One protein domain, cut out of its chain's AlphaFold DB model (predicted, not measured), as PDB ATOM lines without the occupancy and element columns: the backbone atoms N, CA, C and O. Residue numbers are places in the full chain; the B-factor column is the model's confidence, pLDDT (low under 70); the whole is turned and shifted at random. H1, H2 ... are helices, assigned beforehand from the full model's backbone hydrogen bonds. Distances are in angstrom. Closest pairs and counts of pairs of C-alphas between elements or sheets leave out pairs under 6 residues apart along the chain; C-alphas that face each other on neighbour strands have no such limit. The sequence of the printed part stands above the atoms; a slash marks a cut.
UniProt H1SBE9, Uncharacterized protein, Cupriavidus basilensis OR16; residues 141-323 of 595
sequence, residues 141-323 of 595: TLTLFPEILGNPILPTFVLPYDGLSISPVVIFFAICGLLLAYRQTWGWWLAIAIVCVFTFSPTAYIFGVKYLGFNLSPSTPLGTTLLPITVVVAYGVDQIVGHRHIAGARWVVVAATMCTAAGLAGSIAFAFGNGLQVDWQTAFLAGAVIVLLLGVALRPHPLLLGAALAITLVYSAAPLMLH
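What this domain is: This is residues 141 to 323 of the 595 residues of an uncharacterized protein of Cupriavidus basilensis OR16 (UniProt H1SBE9). Two groups of helices make an open wedge with H3 between them: H7, H8 and H9 fold back and forth side by side, and H4 and H6 form a second pair that comes near them at one end and spreads away toward H5. The short H1 and H2 pack on the group of H7, H8 and H9, H1 on H7 and H2 on H8. The printed part has 183 residues with nine named helices, H1 to H9 in chain order, and no named strand: all helix. It is compact, with a radius of gyration of the C-alphas of 17.6 A, and spans 52 by 43 by 34 A.

How they stand to each other: H1, residues 141 to 144, touches H7, residues 250 to 273, with C-alphas 141 and 267 closest at 4.8 A. H2, residues 146 to 149, touches H8, residues 280 to 298, with C-alphas 148 and 283 closest at 5.5 A. H3, residues 168 to 180, is the hub, touching five helices. With H7 and H8 it forms an up-and-down bundle, each helix running against the one before; C-alphas 172 and 256 are the closest of H3 and H7, at 5.0 A. H4, residues 182 to 200, touches H6, residues 221 to 242, at a shallow tilt of 22 degrees, opposite ways, with C-alphas 188 and 228 closest at 5.2 A. H6 touches H3, with C-alphas 177 and 236 closest at 3.7 A. H5, residues 202 to 211, touches H4 only at the corner, with C-alphas 198 and 205 closest at 4.7 A. H8 forms helical hairpins with H7 and with H9, residues 302 to 320; C-alphas 289 and 308, the closest of H8 and H9, are 4.8 A apart. H7 and H9 are apart. Every O i to N i+4 pair is within hydrogen-bond range in H3, H5 and H7, against 13 of 15 in H4, 14 of 18 in H6, 13 of 15 in H8 and 12 of 15 in H9; H1 and H2 are too short for such a pair.

Where its parts are: H1 begins at C-alpha 141, (-35.483, -8.375, -1.779). H3 is 18.0 A long, H4 24.3 A, H6 32.9 A, H7 33.8 A, H8 26.7 A and H9 26.1 A. H4 has a kink of 28 degrees near residue 189, H6 one of 32 degrees near 228 and H9 one of 37 degrees near 314. H9 ends at C-alpha 320, (-36.725, -12.098, 14.808).

The domain as a whole: The C-alphas of Lys 210 and Arg 299, the two farthest apart, are 52.1 A apart. The printed part has no cut. The link from H2 to H3, residues 150 to 167, is long. Mean pLDDT of the printed part is 92.0; residues 244 to 247 are under 70.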
ATOM      1  N   THR A 141     -35.793  -7.116  -2.470       95.75
ATOM      2  CA  THR A 141     -35.483  -8.375  -1.779       95.75
ATOM      3  C   THR A 141     -35.539  -8.216  -0.266       95.75
ATOM      4  O   THR A 141     -36.225  -8.987   0.400       95.75
ATOM      5  N   LEU A 142     -34.905  -7.172   0.269       94.81
ATOM      6  CA  LEU A 142     -34.909  -6.889   1.703       94.81
ATOM      7  C   LEU A 142     -36.289  -6.466   2.228       94.81
ATOM      8  O   LEU A 142     -36.609  -6.734   3.379       94.81
ATOM      9  N   THR A 143     -37.122  -5.851   1.385       93.19
ATOM     10  CA  THR A 143     -38.486  -5.452   1.763       93.19
ATOM     11  C   THR A 143     -39.464  -6.628   1.734       93.19
ATOM     12  O   THR A 143     -40.411  -6.646   2.513       93.19
ATOM     13  N   LEU A 144     -39.299  -7.597   0.830       94.31
ATOM     14  CA  LEU A 144     -40.299  -8.650   0.606       94.31
ATOM     15  C   LEU A 144     -39.931  -9.986   1.269       94.31
ATOM     16  O   LEU A 144     -40.801 -10.643   1.833       94.31
ATOM     17  N   PHE A 145     -38.665 -10.397   1.178       94.94
ATOM     18  CA  PHE A 145     -38.190 -11.713   1.618       94.94
ATOM     19  C   PHE A 145     -36.744 -11.647   2.145       94.94
ATOM     20  O   PHE A 145     -35.883 -12.361   1.631       94.94
ATOM     21  N   PRO A 146     -36.418 -10.801   3.141       95.12
ATOM     22  CA  PRO A 146     -35.050 -10.728   3.657       95.12
ATOM     23  C   PRO A 146     -34.577 -12.062   4.260       95.12
ATOM     24  O   PRO A 146     -33.390 -12.367   4.207       95.12
ATOM     25  N   GLU A 147     -35.493 -12.884   4.784       94.75
ATOM     26  CA  GLU A 147     -35.179 -14.113   5.518       94.75
ATOM     27  C   GLU A 147     -34.615 -15.234   4.633       94.75
ATOM     28  O   GLU A 147     -33.958 -16.145   5.131       94.75
ATOM     29  N   ILE A 148     -34.799 -15.167   3.307       95.81
ATOM     30  CA  ILE A 148     -34.201 -16.159   2.396       95.81
ATOM     31  C   ILE A 148     -32.678 -16.022   2.312       95.81
ATOM     32  O   ILE A 148     -32.025 -16.891   1.747       95.81
ATOM     33  N   LEU A 149     -32.117 -14.921   2.818       95.94
ATOM     34  CA  LEU A 149     -30.675 -14.681   2.891       95.94
ATOM     35  C   LEU A 149     -30.113 -15.015   4.286       95.94
ATOM     36  O   LEU A 149     -28.973 -14.669   4.595       95.94
ATOM     37  N   GLY A 150     -30.914 -15.660   5.140       93.44
ATOM     38  CA  GLY A 150     -30.608 -15.946   6.540       93.44
ATOM     39  C   GLY A 150     -31.350 -15.014   7.499       93.44
ATOM     40  O   GLY A 150     -32.212 -14.241   7.098       93.44
ATOM     41  N   ASN A 151     -31.020 -15.080   8.791       91.75
ATOM     42  CA  ASN A 151     -31.709 -14.293   9.814       91.75
ATOM     43  C   ASN A 151     -31.223 -12.819   9.826       91.75
ATOM     44  O   ASN A 151     -30.081 -12.583  10.232       91.75
ATOM     45  N   PRO A 152     -32.077 -11.826   9.484       90.31
ATOM     46  CA  PRO A 152     -31.690 -10.415   9.356       90.31
ATOM     47  C   PRO A 152     -31.222  -9.720  10.641       90.31
ATOM     48  O   PRO A 152     -30.713  -8.602  10.577       90.31
ATOM     49  N   ILE A 153     -31.424 -10.331  11.814       85.38
ATOM     50  CA  ILE A 153     -30.955  -9.771  13.093       85.38
ATOM     51  C   ILE A 153     -29.611 -10.324  13.552       85.38
ATOM     52  O   ILE A 153     -29.043  -9.793  14.508       85.38
ATOM     53  N   LEU A 154     -29.103 -11.380  12.912       87.06
ATOM     54  CA  LEU A 154     -27.822 -11.959  13.292       87.06
ATOM     55  C   LEU A 154     -26.659 -11.148  12.701       87.06
ATOM     56  O   LEU A 154     -26.751 -10.698  11.558       87.06
ATOM     57  N   PRO A 155     -25.522 -11.027  13.414       85.38
ATOM     58  CA  PRO A 155     -24.318 -10.376  12.886       85.38
ATOM     59  C   PRO A 155     -23.770 -11.020  11.605       85.38
ATOM     60  O   PRO A 155     -23.004 -10.397  10.880       85.38
ATOM     61  N   THR A 156     -24.146 -12.270  11.335       88.69
ATOM     62  CA  THR A 156     -23.757 -13.030  10.142       88.69
ATOM     63  C   THR A 156     -24.590 -12.692   8.905       88.69
ATOM     64  O   THR A 156     -24.327 -13.244   7.839       88.69
ATOM     65  N   PHE A 157     -25.617 -11.844   9.022       93.12
ATOM     66  CA  PHE A 157     -26.453 -11.471   7.887       93.12
ATOM     67  C   PHE A 157     -25.665 -10.623   6.882       93.12
ATOM     68  O   PHE A 157     -25.008  -9.645   7.233       93.12
ATOM     69  N   VAL A 158     -25.726 -11.015   5.610       91.50
ATOM     70  CA  VAL A 158     -24.798 -10.556   4.562       91.50
ATOM     71  C   VAL A 158     -25.062  -9.140   4.043       91.50
ATOM     72  O   VAL A 158     -24.205  -8.562   3.377       91.50
ATOM     73  N   LEU A 159     -26.238  -8.571   4.316       93.38
ATOM     74  CA  LEU A 159     -26.654  -7.266   3.801       93.38
ATOM     75  C   LEU A 159     -27.116  -6.340   4.933       93.38
ATOM     76  O   LEU A 159     -27.757  -6.801   5.870       93.38
ATOM     77  N   PRO A 160     -26.884  -5.019   4.849       88.81
ATOM     78  CA  PRO A 160     -27.490  -4.076   5.783       88.81
ATOM     79  C   PRO A 160     -29.023  -4.135   5.705       88.81
ATOM     80  O   PRO A 160     -29.590  -3.951   4.628       88.81
ATOM     81  N   TYR A 161     -29.687  -4.361   6.839       87.19
ATOM     82  CA  TYR A 161     -31.145  -4.420   6.945       87.19
ATOM     83  C   TYR A 161     -31.666  -3.358   7.919       87.19
ATOM     84  O   TYR A 161     -31.188  -3.245   9.048       87.19
ATOM     85  N   ASP A 162     -32.646  -2.570   7.480       78.25
ATOM     86  CA  ASP A 162     -33.194  -1.426   8.220       78.25
ATOM     87  C   ASP A 162     -34.419  -1.778   9.085       78.25
ATOM     88  O   ASP A 162     -34.899  -0.944   9.857       78.25
ATOM     89  N   GLY A 163     -34.883  -3.030   9.027       79.81
ATOM     90  CA  GLY A 163     -35.956  -3.542   9.874       79.81
ATOM     91  C   GLY A 163     -37.361  -3.429   9.287       79.81
ATOM     92  O   GLY A 163     -38.310  -3.730  10.012       79.81
ATOM     93  N   LEU A 164     -37.521  -3.010   8.025       83.94
ATOM     94  CA  LEU A 164     -38.826  -2.966   7.367       83.94
ATOM     95  C   LEU A 164     -38.978  -4.097   6.340       83.94
ATOM     96  O   LEU A 164     -38.340  -4.083   5.291       83.94
ATOM     97  N   SER A 165     -39.911  -5.013   6.595       89.00
ATOM     98  CA  SER A 165     -40.340  -6.010   5.615       89.00
ATOM     99  C   SER A 165     -41.855  -6.200   5.607       89.00
ATOM    100  O   SER A 165     -42.568  -5.869   6.558       89.00
ATOM    101  N   ILE A 166     -42.359  -6.710   4.487       90.81
ATOM    102  CA  ILE A 166     -43.764  -7.016   4.235       90.81
ATOM    103  C   ILE A 166     -43.853  -8.512   3.958       90.81
ATOM    104  O   ILE A 166     -43.322  -8.995   2.964       90.81
ATOM    105  N   SER A 167     -44.562  -9.244   4.817       92.75
ATOM    106  CA  SER A 167     -44.660 -10.696   4.678       92.75
ATOM    107  C   SER A 167     -45.496 -11.121   3.458       92.75
ATOM    108  O   SER A 167     -46.344 -10.354   2.981       92.75
ATOM    109  N   PRO A 168     -45.358 -12.373   2.983       93.81
ATOM    110  CA  PRO A 168     -46.101 -12.873   1.819       93.81
ATOM    111  C   PRO A 168     -47.616 -12.758   1.970       93.81
ATOM    112  O   PRO A 168     -48.324 -12.391   1.035       93.81
ATOM    113  N   VAL A 169     -48.112 -13.020   3.180       95.50
ATOM    114  CA  VAL A 169     -49.534 -12.905   3.520       95.50
ATOM    115  C   VAL A 169     -50.004 -11.452   3.401       95.50
ATOM    116  O   VAL A 169     -51.099 -11.195   2.899       95.50
ATOM    117  N   VAL A 170     -49.173 -10.488   3.809       95.50
ATOM    118  CA  VAL A 170     -49.485  -9.058   3.695       95.50
ATOM    119  C   VAL A 170     -49.491  -8.616   2.229       95.50
ATOM    120  O   VAL A 170     -50.438  -7.945   1.826       95.50
ATOM    121  N   ILE A 171     -48.512  -9.035   1.416       95.94
ATOM    122  CA  ILE A 171     -48.480  -8.754  -0.036       95.94
ATOM    123  C   ILE A 171     -49.752  -9.286  -0.703       95.94
ATOM    124  O   ILE A 171     -50.454  -8.547  -1.396       95.94
ATOM    125  N   PHE A 172     -50.081 -10.553  -0.443       96.69
ATOM    126  CA  PHE A 172     -51.260 -11.214  -0.986       96.69
ATOM    127  C   PHE A 172     -52.544 -10.435  -0.674       96.69
ATOM    128  O   PHE A 172     -53.282 -10.056  -1.587       96.69
ATOM    129  N   PHE A 173     -52.798 -10.124   0.601       96.94
ATOM    130  CA  PHE A 173     -54.012  -9.403   0.981       96.94
ATOM    131  C   PHE A 173     -54.008  -7.942   0.542       96.94
ATOM    132  O   PHE A 173     -55.078  -7.413   0.239       96.94
ATOM    133  N   ALA A 174     -52.846  -7.290   0.457       97.00
ATOM    134  CA  ALA A 174     -52.749  -5.953  -0.110       97.00
ATOM    135  C   ALA A 174     -53.214  -5.959  -1.575       97.00
ATOM    136  O   ALA A 174     -54.064  -5.151  -1.949       97.00
ATOM    137  N   ILE A 175     -52.760  -6.920  -2.385       96.62
ATOM    138  CA  ILE A 175     -53.180  -7.051  -3.790       96.62
ATOM    139  C   ILE A 175     -54.665  -7.411  -3.897       96.62
ATOM    140  O   ILE A 175     -55.382  -6.816  -4.704       96.62
ATOM    141  N   CYS A 176     -55.175  -8.315  -3.055       94.94
ATOM    142  CA  CYS A 176     -56.616  -8.574  -2.998       94.94
ATOM    143  C   CYS A 176     -57.408  -7.302  -2.647       94.94
ATOM    144  O   CYS A 176     -58.424  -7.019  -3.280       94.94
ATOM    145  N   GLY A 177     -56.936  -6.502  -1.689       95.06
ATOM    146  CA  GLY A 177     -57.541  -5.222  -1.316       95.06
ATOM    147  C   GLY A 177     -57.476  -4.170  -2.429       95.06
ATOM    148  O   GLY A 177     -58.406  -3.371  -2.569       95.06
ATOM    149  N   LEU A 178     -56.420  -4.180  -3.247       95.62
ATOM    150  CA  LEU A 178     -56.303  -3.351  -4.448       95.62
ATOM    151  C   LEU A 178     -57.336  -3.747  -5.500       95.62
ATOM    152  O   LEU A 178     -58.019  -2.876  -6.020       95.62
ATOM    153  N   LEU A 179     -57.462  -5.037  -5.808       95.00
ATOM    154  CA  LEU A 179     -58.257  -5.502  -6.947       95.00
ATOM    155  C   LEU A 179     -59.746  -5.698  -6.618       95.00
ATOM    156  O   LEU A 179     -60.592  -5.423  -7.466       95.00
ATOM    157  N   LEU A 180     -60.094  -6.127  -5.398       93.50
ATOM    158  CA  LEU A 180     -61.488  -6.382  -4.990       93.50
ATOM    159  C   LEU A 180     -62.129  -5.197  -4.268       93.50
ATOM    160  O   LEU A 180     -63.333  -4.982  -4.383       93.50
ATOM    161  N   ALA A 181     -61.338  -4.413  -3.529       94.50
ATOM    162  CA  ALA A 181     -61.835  -3.326  -2.688       94.50
ATOM    163  C   ALA A 181     -61.324  -1.942  -3.118       94.50
ATOM    164  O   ALA A 181     -61.328  -1.019  -2.303       94.50
ATOM    165  N   TYR A 182     -60.915  -1.753  -4.385       94.69
ATOM    166  CA  TYR A 182     -60.317  -0.491  -4.852       94.69
ATOM    167  C   TYR A 182     -61.149   0.742  -4.493       94.69
ATOM    168  O   TYR A 182     -60.639   1.753  -4.020       94.69
ATOM    169  N   ARG A 183     -62.474   0.673  -4.668       93.06
ATOM    170  CA  ARG A 183     -63.367   1.816  -4.399       93.06
ATOM    171  C   ARG A 183     -63.350   2.234  -2.924       93.06
ATOM    172  O   ARG A 183     -63.627   3.393  -2.612       93.06
ATOM    173  N   GLN A 184     -63.037   1.303  -2.031       93.25
ATOM    174  CA  GLN A 184     -62.894   1.498  -0.594       93.25
ATOM    175  C   GLN A 184     -61.446   1.840  -0.212       93.25
ATOM    176  O   GLN A 184     -61.246   2.575   0.756       93.25
ATOM    177  N   THR A 185     -60.461   1.351  -0.975       95.50
ATOM    178  CA  THR A 185     -59.032   1.421  -0.642       95.50
ATOM    179  C   THR A 185     -58.219   2.471  -1.407       95.50
ATOM    180  O   THR A 185     -57.121   2.794  -0.967       95.50
ATOM    181  N   TRP A 186     -58.731   3.064  -2.494       95.69
ATOM    182  CA  TRP A 186     -57.955   3.949  -3.385       95.69
ATOM    183  C   TRP A 186     -57.273   5.116  -2.657       95.69
ATOM    184  O   TRP A 186     -56.139   5.459  -2.968       95.69
ATOM    185  N   GLY A 187     -57.937   5.712  -1.659       95.50
ATOM    186  CA  GLY A 187     -57.369   6.819  -0.883       95.50
ATOM    187  C   GLY A 187     -56.180   6.388  -0.018       95.50
ATOM    188  O   GLY A 187     -55.251   7.161   0.184       95.50
ATOM    189  N   TRP A 188     -56.178   5.135   0.442       96.62
ATOM    190  CA  TRP A 188     -55.057   4.547   1.177       96.62
ATOM    191  C   TRP A 188     -53.895   4.218   0.241       96.62
ATOM    192  O   TRP A 188     -52.750   4.485   0.589       96.62
ATOM    193  N   TRP A 189     -54.179   3.742  -0.976       96.69
ATOM    194  CA  TRP A 189     -53.163   3.583  -2.021       96.69
ATOM    195  C   TRP A 189     -52.527   4.910  -2.429       96.69
ATOM    196  O   TRP A 189     -51.312   4.977  -2.582       96.69
ATOM    197  N   LEU A 190     -53.320   5.982  -2.527       96.19
ATOM    198  CA  LEU A 190     -52.802   7.330  -2.753       96.19
ATOM    199  C   LEU A 190     -51.872   7.772  -1.612       96.19
ATOM    200  O   LEU A 190     -50.804   8.314  -1.879       96.19
ATOM    201  N   ALA A 191     -52.237   7.508  -0.353       95.75
ATOM    202  CA  ALA A 191     -51.370   7.803   0.788       95.75
ATOM    203  C   ALA A 191     -50.042   7.024   0.720       95.75
ATOM    204  O   ALA A 191     -48.984   7.622   0.905       95.75
ATOM    205  N   ILE A 192     -50.082   5.726   0.388       96.19
ATOM    206  CA  ILE A 192     -48.876   4.904   0.174       96.19
ATOM    207  C   ILE A 192     -48.018   5.499  -0.948       96.19
ATOM    208  O   ILE A 192     -46.823   5.700  -0.757       96.19
ATOM    209  N   ALA A 193     -48.620   5.848  -2.088       96.69
ATOM    210  CA  ALA A 193     -47.907   6.432  -3.221       96.69
ATOM    211  C   ALA A 193     -47.220   7.759  -2.858       96.69
ATOM    212  O   ALA A 193     -46.054   7.950  -3.194       96.69
ATOM    213  N   ILE A 194     -47.896   8.647  -2.120       95.69
ATOM    214  CA  ILE A 194     -47.316   9.910  -1.635       95.69
ATOM    215  C   ILE A 194     -46.116   9.642  -0.715       95.69
ATOM    216  O   ILE A 194     -45.074  10.280  -0.859       95.69
ATOM    217  N   VAL A 195     -46.226   8.682   0.207       94.69
ATOM    218  CA  VAL A 195     -45.112   8.302   1.090       94.69
ATOM    219  C   VAL A 195     -43.943   7.714   0.294       94.69
ATOM    220  O   VAL A 195     -42.793   8.051   0.572       94.69
ATOM    221  N   CYS A 196     -44.210   6.896  -0.727       94.69
ATOM    222  CA  CYS A 196     -43.181   6.402  -1.640       94.69
ATOM    223  C   CYS A 196     -42.494   7.554  -2.387       94.69
ATOM    224  O   CYS A 196     -41.269   7.570  -2.458       94.69
ATOM    225  N   VAL A 197     -43.236   8.561  -2.864       95.88
ATOM    226  CA  VAL A 197     -42.642   9.762  -3.480       95.88
ATOM    227  C   VAL A 197     -41.699  10.465  -2.502       95.88
ATOM    228  O   VAL A 197     -40.562  10.752  -2.864       95.88
ATOM    229  N   PHE A 198     -42.106  10.678  -1.248       94.88
ATOM    230  CA  PHE A 198     -41.217  11.250  -0.226       94.88
ATOM    231  C   PHE A 198     -40.046  10.339   0.163       94.88
ATOM    232  O   PHE A 198     -39.051  10.832   0.676       94.88
ATOM    233  N   THR A 199     -40.147   9.029  -0.048       93.19
ATOM    234  CA  THR A 199     -39.068   8.079   0.260       93.19
ATOM    235  C   THR A 199     -38.020   8.047  -0.851       93.19
ATOM    236  O   THR A 199     -36.828   8.046  -0.567       93.19
ATOM    237  N   PHE A 200     -38.456   8.037  -2.113       93.75
ATOM    238  CA  PHE A 200     -37.584   7.818  -3.271       93.75
ATOM    239  C   PHE A 200     -37.231   9.097  -4.042       93.75
ATOM    240  O   PHE A 200     -36.385   9.056  -4.929       93.75
ATOM    241  N   SER A 201     -37.841  10.243  -3.722       94.19
ATOM    242  CA  SER A 201     -37.469  11.545  -4.287       94.19
ATOM    243  C   SER A 201     -36.818  12.430  -3.220       94.19
ATOM    244  O   SER A 201     -37.528  13.004  -2.386       94.19
ATOM    245  N   PRO A 202     -35.483  12.620  -3.261       92.19
ATOM    246  CA  PRO A 202     -34.788  13.527  -2.349       92.19
ATOM    247  C   PRO A 202     -35.368  14.946  -2.373       92.19
ATOM    248  O   PRO A 202     -35.545  15.561  -1.326       92.19
ATOM    249  N   THR A 203     -35.741  15.452  -3.552       94.62
ATOM    250  CA  THR A 203     -36.347  16.782  -3.711       94.62
ATOM    251  C   THR A 203     -37.686  16.890  -2.985       94.62
ATOM    252  O   THR A 203     -37.906  17.852  -2.245       94.62
ATOM    253  N   ALA A 204     -38.569  15.896  -3.145       94.94
ATOM    254  CA  ALA A 204     -39.843  15.873  -2.432       94.94
ATOM    255  C   ALA A 204     -39.617  15.772  -0.918       94.94
ATOM    256  O   ALA A 204     -40.240  16.499  -0.149       94.94
ATOM    257  N   TYR A 205     -38.689  14.921  -0.476       92.94
ATOM    258  CA  TYR A 205     -38.374  14.792   0.943       92.94
ATOM    259  C   TYR A 205     -37.852  16.095   1.554       92.94
ATOM    260  O   TYR A 205     -38.341  16.517   2.599       92.94
ATOM    261  N   ILE A 206     -36.926  16.782   0.878       93.62
ATOM    262  CA  ILE A 206     -36.400  18.085   1.311       93.62
ATOM    263  C   ILE A 206     -37.525  19.122   1.402       93.62
ATOM    264  O   ILE A 206     -37.555  19.906   2.351       93.62
ATOM    265  N   PHE A 207     -38.470  19.116   0.458       94.81
ATOM    266  CA  PHE A 207     -39.673  19.943   0.554       94.81
ATOM    267  C   PHE A 207     -40.476  19.605   1.821       94.81
ATOM    268  O   PHE A 207     -40.848  20.502   2.577       94.81
ATOM    269  N   GLY A 208     -40.674  18.318   2.110       93.00
ATOM    270  CA  GLY A 208     -41.344  17.865   3.328       93.00
ATOM    271  C   GLY A 208     -40.635  18.296   4.619       93.00
ATOM    272  O   GLY A 208     -41.282  18.743   5.566       93.00
ATOM    273  N   VAL A 209     -39.302  18.240   4.648       91.75
ATOM    274  CA  VAL A 209     -38.478  18.701   5.779       91.75
ATOM    275  C   VAL A 209     -38.629  20.207   5.990       91.75
ATOM    276  O   VAL A 209     -38.803  20.647   7.124       91.75
ATOM    277  N   LYS A 210     -38.598  21.000   4.912       91.38
ATOM    278  CA  LYS A 210     -38.666  22.467   4.983       91.38
ATOM    279  C   LYS A 210     -40.063  23.001   5.302       91.38
ATOM    280  O   LYS A 210     -40.163  24.012   5.990       91.38
ATOM    281  N   TYR A 211     -41.117  22.356   4.800       92.81
ATOM    282  CA  TYR A 211     -42.462  22.948   4.781       92.81
ATOM    283  C   TYR A 211     -43.560  22.089   5.417       92.81
ATOM    284  O   TYR A 211     -44.593  22.632   5.795       92.81
ATOM    285  N   LEU A 212     -43.369  20.771   5.544       92.81
ATOM    286  CA  LEU A 212     -44.412  19.840   6.012       92.81
ATOM    287  C   LEU A 212     -44.132  19.253   7.403       92.81
ATOM    288  O   LEU A 212     -44.822  18.333   7.831       92.81
ATOM    289  N   GLY A 213     -43.121  19.756   8.116       89.19
ATOM    290  CA  GLY A 213     -42.797  19.308   9.475       89.19
ATOM    291  C   GLY A 213     -42.063  17.965   9.548       89.19
ATOM    292  O   GLY A 213     -42.050  17.332  10.603       89.19
ATOM    293  N   PHE A 214     -41.422  17.504   8.463       88.81
ATOM    294  CA  PHE A 214     -40.605  16.276   8.512       88.81
ATOM    295  C   PHE A 214     -39.236  16.486   9.179       88.81
ATOM    296  O   PHE A 214     -38.484  15.534   9.342       88.81
ATOM    297  N   ASN A 215     -38.928  17.707   9.623       86.12
ATOM    298  CA  ASN A 215     -37.709  18.055  10.358       86.12
ATOM    299  C   ASN A 215     -37.732  17.659  11.852       86.12
ATOM    300  O   ASN A 215     -36.765  17.908  12.571       86.12
ATOM    301  N   LEU A 216     -38.813  17.049  12.349       82.75
ATOM    302  CA  LEU A 216     -38.910  16.656  13.762       82.75
ATOM    303  C   LEU A 216     -38.073  15.411  14.102       82.75
ATOM    304  O   LEU A 216     -37.652  15.233  15.246       82.75
ATOM    305  N   SER A 217     -37.816  14.534  13.128       80.19
ATOM    306  CA  SER A 217     -37.049  13.298  13.313       80.19
ATOM    307  C   SER A 217     -36.392  12.875  11.992       80.19
ATOM    308  O   SER A 217     -36.848  13.288  10.935       80.19
ATOM    309  N   PRO A 218     -35.313  12.077  12.016       79.19
ATOM    310  CA  PRO A 218     -34.748  11.446  10.820       79.19
ATOM    311  C   PRO A 218     -35.426  10.112  10.441       79.19
ATOM    312  O   PRO A 218     -34.781   9.217   9.906       79.19
ATOM    313  N   SER A 219     -36.709   9.915  10.765       82.62
ATOM    314  CA  SER A 219     -37.399   8.664  10.414       82.62
ATOM    315  C   SER A 219     -37.531   8.553   8.900       82.62
ATOM    316  O   SER A 219     -37.913   9.522   8.233       82.62
ATOM    317  N   THR A 220     -37.315   7.352   8.370       85.56
ATOM    318  CA  THR A 220     -37.640   7.056   6.976       85.56
ATOM    319  C   THR A 220     -39.154   7.218   6.776       85.56
ATOM    320  O   THR A 220     -39.936   6.739   7.608       85.56
ATOM    321  N   PRO A 221     -39.614   7.915   5.717       89.69
ATOM    322  CA  PRO A 221     -41.047   8.046   5.458       89.69
ATOM    323  C   PRO A 221     -41.715   6.691   5.242       89.69
ATOM    324  O   PRO A 221     -42.865   6.512   5.633       89.69
ATOM    325  N   LEU A 222     -40.991   5.718   4.688       90.38
ATOM    326  CA  LEU A 222     -41.515   4.403   4.339       90.38
ATOM    327  C   LEU A 222     -42.185   3.674   5.514       90.38
ATOM    328  O   LEU A 222     -43.242   3.076   5.325       90.38
ATOM    329  N   GLY A 223     -41.667   3.804   6.741       88.00
ATOM    330  CA  GLY A 223     -42.293   3.213   7.935       88.00
ATOM    331  C   GLY A 223     -43.709   3.740   8.227       88.00
ATOM    332  O   GLY A 223     -44.513   3.072   8.876       88.00
ATOM    333  N   THR A 224     -44.071   4.913   7.697       89.94
ATOM    334  CA  THR A 224     -45.426   5.478   7.834       89.94
ATOM    335  C   THR A 224     -46.454   4.813   6.917       89.94
ATOM    336  O   THR A 224     -47.654   4.964   7.137       89.94
ATOM    337  N   THR A 225     -46.018   4.003   5.940       92.06
ATOM    338  CA  THR A 225     -46.926   3.202   5.101       92.06
ATOM    339  C   THR A 225     -47.634   2.092   5.877       92.06
ATOM    340  O   THR A 225     -48.677   1.623   5.420       92.06
ATOM    341  N   LEU A 226     -47.130   1.710   7.062       91.44
ATOM    342  CA  LEU A 226     -47.647   0.578   7.832       91.44
ATOM    343  C   LEU A 226     -49.136   0.726   8.192       91.44
ATOM    344  O   LEU A 226     -49.887  -0.246   8.114       91.44
ATOM    345  N   LEU A 227     -49.606   1.928   8.540       93.00
ATOM    346  CA  LEU A 227     -51.029   2.134   8.830       93.00
ATOM    347  C   LEU A 227     -51.893   2.029   7.556       93.00
ATOM    348  O   LEU A 227     -52.804   1.196   7.548       93.00
ATOM    349  N   PRO A 228     -51.636   2.795   6.473       95.06
ATOM    350  CA  PRO A 228     -52.355   2.628   5.213       95.06
ATOM    351  C   PRO A 228     -52.372   1.189   4.688       95.06
ATOM    352  O   PRO A 228     -53.444   0.698   4.337       95.06
ATOM    353  N   ILE A 229     -51.230   0.491   4.676       95.44
ATOM    354  CA  ILE A 229     -51.169  -0.888   4.173       95.44
ATOM    355  C   ILE A 229     -51.970  -1.842   5.064       95.44
ATOM    356  O   ILE A 229     -52.699  -2.676   4.538       95.44
ATOM    357  N   THR A 230     -51.947  -1.663   6.390       93.88
ATOM    358  CA  THR A 230     -52.773  -2.455   7.318       93.88
ATOM    359  C   THR A 230     -54.262  -2.272   7.033       93.88
ATOM    360  O   THR A 230     -55.016  -3.244   7.028       93.88
ATOM    361  N   VAL A 231     -54.705  -1.043   6.736       94.56
ATOM    362  CA  VAL A 231     -56.102  -0.787   6.357       94.56
ATOM    363  C   VAL A 231     -56.445  -1.479   5.034       94.56
ATOM    364  O   VAL A 231     -57.484  -2.131   4.947       94.56
ATOM    365  N   VAL A 232     -55.583  -1.385   4.017       96.88
ATOM    366  CA  VAL A 232     -55.784  -2.077   2.730       96.88
ATOM    367  C   VAL A 232     -55.871  -3.593   2.924       96.88
ATOM    368  O   VAL A 232     -56.787  -4.222   2.396       96.88
ATOM    369  N   VAL A 233     -54.961  -4.164   3.711       96.19
ATOM    370  CA  VAL A 233     -54.917  -5.593   4.048       96.19
ATOM    371  C   VAL A 233     -56.189  -6.017   4.767       96.19
ATOM    372  O   VAL A 233     -56.774  -7.024   4.389       96.19
ATOM    373  N   ALA A 234     -56.680  -5.236   5.733       94.50
ATOM    374  CA  ALA A 234     -57.933  -5.526   6.427       94.50
ATOM    375  C   ALA A 234     -59.132  -5.588   5.465       94.50
ATOM    376  O   ALA A 234     -59.955  -6.495   5.578       94.50
ATOM    377  N   TYR A 235     -59.211  -4.683   4.481       94.62
ATOM    378  CA  TYR A 235     -60.216  -4.784   3.416       94.62
ATOM    379  C   TYR A 235     -59.991  -6.013   2.527       94.62
ATOM    380  O   TYR A 235     -60.957  -6.679   2.175       94.62
ATOM    381  N   GLY A 236     -58.745  -6.342   2.181       94.31
ATOM    382  CA  GLY A 236     -58.418  -7.562   1.439       94.31
ATOM    383  C   GLY A 236     -58.881  -8.828   2.163       94.31
ATOM    384  O   GLY A 236     -59.527  -9.680   1.556       94.31
ATOM    385  N   VAL A 237     -58.626  -8.919   3.470       92.94
ATOM    386  CA  VAL A 237     -59.092 -10.012   4.334       92.94
ATOM    387  C   VAL A 237     -60.618 -10.066   4.365       92.94
ATOM    388  O   VAL A 237     -61.178 -11.132   4.133       92.94
ATOM    389  N   ASP A 238     -61.296  -8.937   4.591       92.06
ATOM    390  CA  ASP A 238     -62.765  -8.859   4.607       92.06
ATOM    391  C   ASP A 238     -63.379  -9.341   3.282       92.06
ATOM    392  O   ASP A 238     -64.323 -10.130   3.281       92.06
ATOM    393  N   GLN A 239     -62.793  -8.956   2.141       90.50
ATOM    394  CA  GLN A 239     -63.247  -9.434   0.836       90.50
ATOM    395  C   GLN A 239     -63.029 -10.943   0.668       90.50
ATOM    396  O   GLN A 239     -63.948 -11.640   0.250       90.50
ATOM    397  N   ILE A 240     -61.855 -11.473   1.008       89.94
ATOM    398  CA  ILE A 240     -61.556 -12.898   0.802       89.94
ATOM    399  C   ILE A 240     -62.332 -13.799   1.773       89.94
ATOM    400  O   ILE A 240     -62.868 -14.822   1.358       89.94
ATOM    401  N   VAL A 241     -62.426 -13.424   3.050       86.81
ATOM    402  CA  VAL A 241     -63.103 -14.221   4.087       86.81
ATOM    403  C   VAL A 241     -64.626 -14.071   4.011       86.81
ATOM    404  O   VAL A 241     -65.353 -15.035   4.251       86.81
ATOM    405  N   GLY A 242     -65.128 -12.881   3.666       79.19
ATOM    406  CA  GLY A 242     -66.563 -12.591   3.606       79.19
ATOM    407  C   GLY A 242     -67.286 -13.186   2.392       79.19
ATOM    408  O   GLY A 242     -68.492 -13.436   2.459       79.19
ATOM    409  N   HIS A 243     -66.584 -13.457   1.286       72.19
ATOM    410  CA  HIS A 243     -67.196 -14.022   0.081       72.19
ATOM    411  C   HIS A 243     -67.332 -15.547   0.178       72.19
ATOM    412  O   HIS A 243     -66.404 -16.295  -0.119       72.19
ATOM    413  N   ARG A 244     -68.544 -16.025   0.494       57.03
ATOM    414  CA  ARG A 244     -68.885 -17.465   0.467       57.03
ATOM    415  C   ARG A 244     -68.738 -18.110  -0.923       57.03
ATOM    416  O   ARG A 244     -68.603 -19.326  -1.012       57.03
ATOM    417  N   HIS A 245     -68.722 -17.314  -1.997       57.62
ATOM    418  CA  HIS A 245     -68.513 -17.777  -3.371       57.62
ATOM    419  C   HIS A 245     -67.367 -17.010  -4.051       57.62
ATOM    420  O   HIS A 245     -67.584 -16.020  -4.743       57.62
ATOM    421  N   ILE A 246     -66.134 -17.507  -3.895       65.81
ATOM    422  CA  ILE A 246     -64.912 -16.967  -4.533       65.81
ATOM    423  C   ILE A 246     -64.901 -17.131  -6.067       65.81
ATOM    424  O   ILE A 246     -64.005 -16.616  -6.727       65.81
ATOM    425  N   ALA A 247     -65.903 -17.768  -6.686       66.69
ATOM    426  CA  ALA A 247     -65.923 -18.028  -8.131       66.69
ATOM    427  C   ALA A 247     -65.630 -16.777  -8.996       66.69
ATOM    428  O   ALA A 247     -64.852 -16.870  -9.941       66.69
ATOM    429  N   GLY A 248     -66.152 -15.600  -8.622       73.75
ATOM    430  CA  GLY A 248     -65.863 -14.326  -9.304       73.75
ATOM    431  C   GLY A 248     -64.534 -13.651  -8.918       73.75
ATOM    432  O   GLY A 248     -64.045 -12.796  -9.651       73.75
ATOM    433  N   ALA A 249     -63.929 -14.043  -7.795       83.88
ATOM    434  CA  ALA A 249     -62.680 -13.493  -7.258       83.88
ATOM    435  C   ALA A 249     -61.462 -14.416  -7.468       83.88
ATOM    436  O   ALA A 249     -60.341 -14.050  -7.118       83.88
ATOM    437  N   ARG A 250     -61.652 -15.607  -8.054       90.25
ATOM    438  CA  ARG A 250     -60.596 -16.616  -8.240       90.25
ATOM    439  C   ARG A 250     -59.386 -16.069  -8.994       90.25
ATOM    440  O   ARG A 250     -58.258 -16.315  -8.580       90.25
ATOM    441  N   TRP A 251     -59.611 -15.305 -10.062       92.25
ATOM    442  CA  TRP A 251     -58.522 -14.700 -10.834       92.25
ATOM    443  C   TRP A 251     -57.718 -13.691 -10.002       92.25
ATOM    444  O   TRP A 251     -56.505 -13.622 -10.161       92.25
ATOM    445  N   VAL A 252     -58.359 -12.965  -9.073       93.12
ATOM    446  CA  VAL A 252     -57.668 -12.041  -8.164       93.12
ATOM    447  C   VAL A 252     -56.785 -12.803  -7.190       93.12
ATOM    448  O   VAL A 252     -55.643 -12.411  -6.981       93.12
ATOM    449  N   VAL A 253     -57.291 -13.895  -6.609       93.81
ATOM    450  CA  VAL A 253     -56.496 -14.742  -5.706       93.81
ATOM    451  C   VAL A 253     -55.283 -15.308  -6.442       93.81
ATOM    452  O   VAL A 253     -54.172 -15.259  -5.918       93.81
ATOM    453  N   VAL A 254     -55.473 -15.784  -7.677       95.62
ATOM    454  CA  VAL A 254     -54.368 -16.248  -8.528       95.62
ATOM    455  C   VAL A 254     -53.386 -15.109  -8.801       95.62
ATOM    456  O   VAL A 254     -52.198 -15.290  -8.567       95.62
ATOM    457  N   ALA A 255     -53.848 -13.926  -9.212       95.81
ATOM    458  CA  ALA A 255     -52.982 -12.777  -9.477       95.81
ATOM    459  C   ALA A 255     -52.178 -12.351  -8.234       95.81
ATOM    460  O   ALA A 255     -50.962 -12.204  -8.315       95.81
ATOM    461  N   ALA A 256     -52.824 -12.234  -7.071       96.50
ATOM    462  CA  ALA A 256     -52.171 -11.907  -5.802       96.50
ATOM    463  C   ALA A 256     -51.114 -12.950  -5.409       96.50
ATOM    464  O   ALA A 256     -50.009 -12.603  -4.982       96.50
ATOM    465  N   THR A 257     -51.429 -14.230  -5.609       97.00
ATOM    466  CA  THR A 257     -50.492 -15.334  -5.375       97.00
ATOM    467  C   THR A 257     -49.307 -15.265  -6.335       97.00
ATOM    468  O   THR A 257     -48.167 -15.359  -5.893       97.00
ATOM    469  N   MET A 258     -49.552 -15.036  -7.628       97.62
ATOM    470  CA  MET A 258     -48.504 -14.927  -8.646       97.62
ATOM    471  C   MET A 258     -47.584 -13.735  -8.397       97.62
ATOM    472  O   MET A 258     -46.374 -13.871  -8.532       97.62
ATOM    473  N   CYS A 259     -48.115 -12.585  -7.977       97.19
ATOM    474  CA  CYS A 259     -47.291 -11.444  -7.580       97.19
ATOM    475  C   CYS A 259     -46.424 -11.755  -6.352       97.19
ATOM    476  O   CYS A 259     -45.256 -11.381  -6.314       97.19
ATOM    477  N   THR A 260     -46.970 -12.476  -5.368       96.69
ATOM    478  CA  THR A 260     -46.212 -12.911  -4.184       96.69
ATOM    479  C   THR A 260     -45.106 -13.901  -4.573       96.69
ATOM    480  O   THR A 260     -43.964 -13.761  -4.138       96.69
ATOM    481  N   ALA A 261     -45.417 -14.852  -5.459       97.94
ATOM    482  CA  ALA A 261     -44.462 -15.808  -6.013       97.94
ATOM    483  C   ALA A 261     -43.363 -15.130  -6.839       97.94
ATOM    484  O   ALA A 261     -42.197 -15.494  -6.719       97.94
ATOM    485  N   ALA A 262     -43.717 -14.118  -7.635       97.88
ATOM    486  CA  ALA A 262     -42.763 -13.318  -8.391       97.88
ATOM    487  C   ALA A 262     -41.802 -12.554  -7.467       97.88
ATOM    488  O   ALA A 262     -40.619 -12.462  -7.780       97.88
ATOM    489  N   GLY A 263     -42.283 -12.068  -6.315       96.69
ATOM    490  CA  GLY A 263     -41.433 -11.485  -5.275       96.69
ATOM    491  C   GLY A 263     -40.382 -12.476  -4.770       96.69
ATOM    492  O   GLY A 263     -39.192 -12.177  -4.834       96.69
ATOM    493  N   LEU A 264     -40.803 -13.679  -4.364       97.69
ATOM    494  CA  LEU A 264     -39.887 -14.728  -3.895       97.69
ATOM    495  C   LEU A 264     -38.884 -15.139  -4.984       97.69
ATOM    496  O   LEU A 264     -37.682 -15.204  -4.734       97.69
ATOM    497  N   ALA A 265     -39.366 -15.384  -6.205       98.12
ATOM    498  CA  ALA A 265     -38.523 -15.761  -7.336       98.12
ATOM    499  C   ALA A 265     -37.507 -14.661  -7.686       98.12
ATOM    500  O   ALA A 265     -36.342 -14.960  -7.939       98.12
ATOM    501  N   GLY A 266     -37.926 -13.392  -7.650       97.88
ATOM    502  CA  GLY A 266     -37.052 -12.240  -7.856       97.88
ATOM    503  C   GLY A 266     -35.961 -12.137  -6.791       97.88
ATOM    504  O   GLY A 266     -34.805 -11.888  -7.127       97.88
ATOM    505  N   SER A 267     -36.295 -12.398  -5.527       97.38
ATOM    506  CA  SER A 267     -35.327 -12.417  -4.427       97.38
ATOM    507  C   SER A 267     -34.314 -13.561  -4.543       97.38
ATOM    508  O   SER A 267     -33.121 -13.344  -4.338       97.38
ATOM    509  N   ILE A 268     -34.753 -14.756  -4.954       98.31
ATOM    510  CA  ILE A 268     -33.857 -15.890  -5.239       98.31
ATOM    511  C   ILE A 268     -32.937 -15.565  -6.425       98.31
ATOM    512  O   ILE A 268     -31.727 -15.780  -6.352       98.31
ATOM    513  N   ALA A 269     -33.485 -15.006  -7.508       98.19
ATOM    514  CA  ALA A 269     -32.703 -14.601  -8.676       98.19
ATOM    515  C   ALA A 269     -31.664 -13.524  -8.325       98.19
ATOM    516  O   ALA A 269     -30.521 -13.607  -8.770       98.19
ATOM    517  N   PHE A 270     -32.034 -12.549  -7.487       97.94
ATOM    518  CA  PHE A 270     -31.111 -11.546  -6.961       97.94
ATOM    519  C   PHE A 270     -29.975 -12.187  -6.154       97.94
ATOM    520  O   PHE A 270     -28.815 -11.827  -6.362       97.94
ATOM    521  N   ALA A 271     -30.288 -13.148  -5.278       97.62
ATOM    522  CA  ALA A 271     -29.290 -13.847  -4.475       97.62
ATOM    523  C   ALA A 271     -28.259 -14.561  -5.361       97.62
ATOM    524  O   ALA A 271     -27.062 -14.300  -5.246       97.62
ATOM    525  N   PHE A 272     -28.722 -15.368  -6.321       97.94
ATOM    526  CA  PHE A 272     -27.845 -16.060  -7.266       97.94
ATOM    527  C   PHE A 272     -27.022 -15.103  -8.128       97.94
ATOM    528  O   PHE A 272     -25.818 -15.301  -8.280       97.94
ATOM    529  N   GLY A 273     -27.649 -14.048  -8.660       97.44
ATOM    530  CA  GLY A 273     -26.977 -13.057  -9.500       97.44
ATOM    531  C   GLY A 273     -25.854 -12.298  -8.787       97.44
ATOM    532  O   GLY A 273     -24.967 -11.772  -9.451       97.44
ATOM    533  N   ASN A 274     -25.866 -12.270  -7.450       97.19
ATOM    534  CA  ASN A 274     -24.850 -11.618  -6.620       97.19
ATOM    535  C   ASN A 274     -23.992 -12.616  -5.818       97.19
ATOM    536  O   ASN A 274     -23.248 -12.199  -4.934       97.19
ATOM    537  N   GLY A 275     -24.094 -13.923  -6.094       97.00
ATOM    538  CA  GLY A 275     -23.326 -14.955  -5.388       97.00
ATOM    539  C   GLY A 275     -23.657 -15.086  -3.895       97.00
ATOM    540  O   GLY A 275     -22.827 -15.563  -3.123       97.00
ATOM    541  N   LEU A 276     -24.847 -14.650  -3.473       97.12
ATOM    542  CA  LEU A 276     -25.317 -14.769  -2.095       97.12
ATOM    543  C   LEU A 276     -25.889 -16.169  -1.849       97.12
ATOM    544  O   LEU A 276     -26.536 -16.757  -2.717       97.12
ATOM    545  N   GLN A 277     -25.676 -16.697  -0.644       96.81
ATOM    546  CA  GLN A 277     -26.254 -17.979  -0.247       96.81
ATOM    547  C   GLN A 277     -27.748 -17.826   0.058       96.81
ATOM    548  O   GLN A 277     -28.153 -16.909   0.770       96.81
ATOM    549  N   VAL A 278     -28.553 -18.743  -0.481       97.44
ATOM    550  CA  VAL A 278     -29.991 -18.834  -0.207       97.44
ATOM    551  C   VAL A 278     -30.222 -19.848   0.907       97.44
ATOM    552  O   VAL A 278     -29.803 -21.002   0.803       97.44
ATOM    553  N   ASP A 279     -30.941 -19.437   1.946       96.50
ATOM    554  CA  ASP A 279     -31.530 -20.342   2.922       96.50
ATOM    555  C   ASP A 279     -32.730 -21.063   2.291       96.50
ATOM    556  O   ASP A 279     -33.867 -20.579   2.262       96.50
ATOM    557  N   TRP A 280     -32.458 -22.254   1.760       97.38
ATOM    558  CA  TRP A 280     -33.457 -23.089   1.101       97.38
ATOM    559  C   TRP A 280     -34.573 -23.565   2.024       97.38
ATOM    560  O   TRP A 280     -35.673 -23.819   1.533       97.38
ATOM    561  N   GLN A 281     -34.335 -23.672   3.336       96.56
ATOM    562  CA  GLN A 281     -35.391 -24.047   4.276       96.56
ATOM    563  C   GLN A 281     -36.425 -22.926   4.347       96.56
ATOM    564  O   GLN A 281     -37.619 -23.160   4.147       96.56
ATOM    565  N   THR A 282     -35.959 -21.693   4.528       95.38
ATOM    566  CA  THR A 282     -36.817 -20.506   4.547       95.38
ATOM    567  C   THR A 282     -37.504 -20.275   3.199       95.38
ATOM    568  O   THR A 282     -38.714 -20.038   3.155       95.38
ATOM    569  N   ALA A 283     -36.783 -20.428   2.083       97.00
ATOM    570  CA  ALA A 283     -37.370 -20.330   0.747       97.00
ATOM    571  C   ALA A 283     -38.464 -21.391   0.509       97.00
ATOM    572  O   ALA A 283     -39.511 -21.079  -0.062       97.00
ATOM    573  N   PHE A 284     -38.268 -22.626   0.987       97.75
ATOM    574  CA  PHE A 284     -39.274 -23.688   0.910       97.75
ATOM    575  C   PHE A 284     -40.513 -23.370   1.756       97.75
ATOM    576  O   PHE A 284     -41.634 -23.535   1.276       97.75
ATOM    577  N   LEU A 285     -40.341 -22.863   2.982       97.44
ATOM    578  CA  LEU A 285     -41.457 -22.457   3.845       97.44
ATOM    579  C   LEU A 285     -42.248 -21.284   3.244       97.44
ATOM    580  O   LEU A 285     -43.479 -21.319   3.226       97.44
ATOM    581  N   ALA A 286     -41.562 -20.289   2.676       96.81
ATOM    582  CA  ALA A 286     -42.195 -19.209   1.921       96.81
ATOM    583  C   ALA A 286     -42.955 -19.740   0.689       96.81
ATOM    584  O   ALA A 286     -44.092 -19.337   0.430       96.81
ATOM    585  N   GLY A 287     -42.371 -20.702  -0.033       97.81
ATOM    586  CA  GLY A 287     -43.025 -21.424  -1.124       97.81
ATOM    587  C   GLY A 287     -44.288 -22.164  -0.669       97.81
ATOM    588  O   GLY A 287     -45.333 -22.045  -1.305       97.81
ATOM    589  N   ALA A 288     -44.239 -22.858   0.470       98.00
ATOM    590  CA  ALA A 288     -45.394 -23.538   1.054       98.00
ATOM    591  C   ALA A 288     -46.524 -22.555   1.405       98.00
ATOM    592  O   ALA A 288     -47.689 -22.835   1.118       98.00
ATOM    593  N   VAL A 289     -46.196 -21.371   1.941       97.75
ATOM    594  CA  VAL A 289     -47.171 -20.287   2.156       97.75
ATOM    595  C   VAL A 289     -47.832 -19.878   0.842       97.75
ATOM    596  O   VAL A 289     -49.056 -19.811   0.776       97.75
ATOM    597  N   ILE A 290     -47.059 -19.672  -0.227       97.75
ATOM    598  CA  ILE A 290     -47.594 -19.333  -1.556       97.75
ATOM    599  C   ILE A 290     -48.531 -20.434  -2.080       97.75
ATOM    600  O   ILE A 290     -49.600 -20.121  -2.604       97.75
ATOM    601  N   VAL A 291     -48.189 -21.715  -1.903       97.88
ATOM    602  CA  VAL A 291     -49.064 -22.837  -2.293       97.88
ATOM    603  C   VAL A 291     -50.368 -22.837  -1.488       97.88
ATOM    604  O   VAL A 291     -51.439 -23.039  -2.063       97.88
ATOM    605  N   LEU A 292     -50.318 -22.567  -0.180       97.19
ATOM    606  CA  LEU A 292     -51.524 -22.451   0.649       97.19
ATOM    607  C   LEU A 292     -52.414 -21.285   0.203       97.19
ATOM    608  O   LEU A 292     -53.633 -21.449   0.111       97.19
ATOM    609  N   LEU A 293     -51.813 -20.137  -0.130       95.81
ATOM    610  CA  LEU A 293     -52.518 -18.976  -0.682       95.81
ATOM    611  C   LEU A 293     -53.149 -19.294  -2.049       95.81
ATOM    612  O   LEU A 293     -54.311 -18.955  -2.273       95.81
ATOM    613  N   LEU A 294     -52.455 -20.039  -2.921       95.56
ATOM    614  CA  LEU A 294     -53.031 -20.547  -4.173       95.56
ATOM    615  C   LEU A 294     -54.219 -21.479  -3.909       95.56
ATOM    616  O   LEU A 294     -55.230 -21.425  -4.612       95.56
ATOM    617  N   GLY A 295     -54.113 -22.321  -2.879       94.25
ATOM    618  CA  GLY A 295     -55.162 -23.240  -2.447       94.25
ATOM    619  C   GLY A 295     -56.484 -22.532  -2.146       94.25
ATOM    620  O   GLY A 295     -57.542 -23.081  -2.451       94.25
ATOM    621  N   VAL A 296     -56.445 -21.282  -1.665       91.75
ATOM    622  CA  VAL A 296     -57.639 -20.443  -1.442       91.75
ATOM    623  C   VAL A 296     -58.408 -20.190  -2.744       91.75
ATOM    624  O   VAL A 296     -59.638 -20.123  -2.722       91.75
ATOM    625  N   ALA A 297     -57.723 -20.111  -3.891       89.75
ATOM    626  CA  ALA A 297     -58.355 -19.949  -5.204       89.75
ATOM    627  C   ALA A 297     -59.144 -21.198  -5.626       89.75
ATOM    628  O   ALA A 297     -60.104 -21.101  -6.391       89.75
ATOM    629  N   LEU A 298     -58.709 -22.373  -5.163       88.44
ATOM    630  CA  LEU A 298     -59.330 -23.661  -5.465       88.44
ATOM    631  C   LEU A 298     -60.451 -23.979  -4.476       88.44
ATOM    632  O   LEU A 298     -61.517 -24.446  -4.875       88.44
ATOM    633  N   ARG A 299     -60.201 -23.740  -3.186       87.62
ATOM    634  CA  ARG A 299     -61.123 -23.999  -2.080       87.62
ATOM    635  C   ARG A 299     -60.987 -22.888  -1.033       87.62
ATOM    636  O   ARG A 299     -60.047 -22.929  -0.239       87.62
ATOM    637  N   PRO A 300     -61.913 -21.916  -0.986       82.31
ATOM    638  CA  PRO A 300     -61.866 -20.835  -0.008       82.31
ATOM    639  C   PRO A 300     -62.113 -21.363   1.405       82.31
ATOM    640  O   PRO A 300     -63.255 -21.498   1.836       82.31
ATOM    641  N   HIS A 301     -61.038 -21.693   2.121       85.75
ATOM    642  CA  HIS A 301     -61.119 -22.223   3.476       85.75
ATOM    643  C   HIS A 301     -60.276 -21.380   4.440       85.75
ATOM    644  O   HIS A 301     -59.072 -21.230   4.212       85.75
ATOM    645  N   PRO A 302     -60.846 -20.868   5.549       87.19
ATOM    646  CA  PRO A 302     -60.120 -20.010   6.487       87.19
ATOM    647  C   PRO A 302     -58.922 -20.718   7.134       87.19
ATOM    648  O   PRO A 302     -57.936 -20.065   7.456       87.19
ATOM    649  N   LEU A 303     -58.955 -22.052   7.261       91.44
ATOM    650  CA  LEU A 303     -57.797 -22.815   7.754       91.44
ATOM    651  C   LEU A 303     -56.570 -22.713   6.841       91.44
ATOM    652  O   LEU A 303     -55.465 -22.739   7.363       91.44
ATOM    653  N   LEU A 304     -56.729 -22.567   5.518       93.75
ATOM    654  CA  LEU A 304     -55.578 -22.382   4.620       93.75
ATOM    655  C   LEU A 304     -54.883 -21.048   4.902       93.75
ATOM    656  O   LEU A 304     -53.661 -20.992   4.981       93.75
ATOM    657  N   LEU A 305     -55.672 -19.993   5.127       92.44
ATOM    658  CA  LEU A 305     -55.169 -18.675   5.516       92.44
ATOM    659  C   LEU A 305     -54.540 -18.699   6.915       92.44
ATOM    660  O   LEU A 305     -53.477 -18.117   7.118       92.44
ATOM    661  N   GLY A 306     -55.164 -19.401   7.867       94.44
ATOM    662  CA  GLY A 306     -54.620 -19.598   9.211       94.44
ATOM    663  C   GLY A 306     -53.294 -20.364   9.203       94.44
ATOM    664  O   GLY A 306     -52.356 -19.956   9.880       94.44
ATOM    665  N   ALA A 307     -53.187 -21.421   8.394       96.81
ATOM    666  CA  ALA A 307     -51.957 -22.186   8.215       96.81
ATOM    667  C   ALA A 307     -50.860 -21.356   7.532       96.81
ATOM    668  O   ALA A 307     -49.722 -21.361   7.994       96.81
ATOM    669  N   ALA A 308     -51.201 -20.592   6.487       96.19
ATOM    670  CA  ALA A 308     -50.275 -19.672   5.829       96.19
ATOM    671  C   ALA A 308     -49.707 -18.646   6.824       96.19
ATOM    672  O   ALA A 308     -48.494 -18.469   6.902       96.19
ATOM    673  N   LEU A 309     -50.571 -18.036   7.641       95.00
ATOM    674  CA  LEU A 309     -50.156 -17.107   8.690       95.00
ATOM    675  C   LEU A 309     -49.269 -17.784   9.744       95.00
ATOM    676  O   LEU A 309     -48.240 -17.225  10.108       95.00
ATOM    677  N   ALA A 310     -49.638 -18.979  10.214       96.38
ATOM    678  CA  ALA A 310     -48.856 -19.720  11.201       96.38
ATOM    679  C   ALA A 310     -47.447 -20.048  10.683       96.38
ATOM    680  O   ALA A 310     -46.474 -19.815  11.393       96.38
ATOM    681  N   ILE A 311     -47.320 -20.508   9.434       96.56
ATOM    682  CA  ILE A 311     -46.013 -20.774   8.818       96.56
ATOM    683  C   ILE A 311     -45.205 -19.476   8.701       96.56
ATOM    684  O   ILE A 311     -44.045 -19.459   9.105       96.56
ATOM    685  N   THR A 312     -45.809 -18.376   8.233       94.56
ATOM    686  CA  THR A 312     -45.145 -17.061   8.193       94.56
ATOM    687  C   THR A 312     -44.646 -16.617   9.568       94.56
ATOM    688  O   THR A 312     -43.526 -16.123   9.675       94.56
ATOM    689  N   LEU A 313     -45.428 -16.819  10.633       92.56
ATOM    690  CA  LEU A 313     -44.983 -16.507  11.992       92.56
ATOM    691  C   LEU A 313     -43.779 -17.358  12.413       92.56
ATOM    692  O   LEU A 313     -42.870 -16.831  13.043       92.56
ATOM    693  N   VAL A 314     -43.752 -18.642  12.048       92.31
ATOM    694  CA  VAL A 314     -42.675 -19.567  12.426       92.31
ATOM    695  C   VAL A 314     -41.352 -19.237  11.736       92.31
ATOM    696  O   VAL A 314     -40.330 -19.238  12.413       92.31
ATOM    697  N   TYR A 315     -41.338 -18.960  10.426       92.31
ATOM    698  CA  TYR A 315     -40.067 -18.753   9.711       92.31
ATOM    699  C   TYR A 315     -39.601 -17.292   9.674       92.31
ATOM    700  O   TYR A 315     -38.407 -17.050   9.551       92.31
ATOM    701  N   SER A 316     -40.517 -16.319   9.747       89.06
ATOM    702  CA  SER A 316     -40.174 -14.891   9.674       89.06
ATOM    703  C   SER A 316     -40.233 -14.239  11.052       89.06
ATOM    704  O   SER A 316     -39.219 -13.764  11.545       89.06
ATOM    705  N   ALA A 317     -41.380 -14.261  11.738       85.44
ATOM    706  CA  ALA A 317     -41.538 -13.484  12.972       85.44
ATOM    707  C   ALA A 317     -40.788 -14.071  14.182       85.44
ATOM    708  O   ALA A 317     -40.109 -13.331  14.889       85.44
ATOM    709  N   ALA A 318     -40.896 -15.378  14.436       86.81
ATOM    710  CA  ALA A 318     -40.318 -16.015  15.621       86.81
ATOM    711  C   ALA A 318     -38.778 -15.914  15.684       86.81
ATOM    712  O   ALA A 318     -38.269 -15.560  16.747       86.81
ATOM    713  N   PRO A 319     -38.014 -16.111  14.587       86.19
ATOM    714  CA  PRO A 319     -36.556 -15.945  14.605       86.19
ATOM    715  C   PRO A 319     -36.092 -14.499  14.813       86.19
ATOM    716  O   PRO A 319     -34.935 -14.275  15.161       86.19
ATOM    717  N   LEU A 320     -36.977 -13.522  14.581       81.94
ATOM    718  CA  LEU A 320     -36.725 -12.098  14.808       81.94
ATOM    719  C   LEU A 320     -37.036 -11.675  16.255       81.94
ATOM    720  O   LEU A 320     -36.690 -10.561  16.658       81.94
ATOM    721  N   MET A 321     -37.681 -12.537  17.050       79.88
ATOM    722  CA  MET A 321     -37.934 -12.269  18.462       79.88
ATOM    723  C   MET A 321     -36.652 -12.477  19.269       79.88
ATOM    724  O   MET A 321     -36.157 -13.592  19.429       79.88
ATOM    725  N   LEU A 322     -36.110 -11.378  19.793       74.06
ATOM    726  CA  LEU A 322     -34.962 -11.417  20.691       74.06
ATOM    727  C   LEU A 322     -35.397 -11.971  22.049       74.06
ATOM    728  O   LEU A 322     -36.136 -11.322  22.790       74.06
ATOM    729  N   HIS A 323     -34.906 -13.162  22.370       77.25
ATOM    730  CA  HIS A 323     -35.037 -13.777  23.683       77.25
ATOM    731  C   HIS A 323     -33.648 -13.879  24.309       77.25
ATOM    732  O   HIS A 323     -32.735 -14.436  23.705       77.25
TER     733      HIS A 323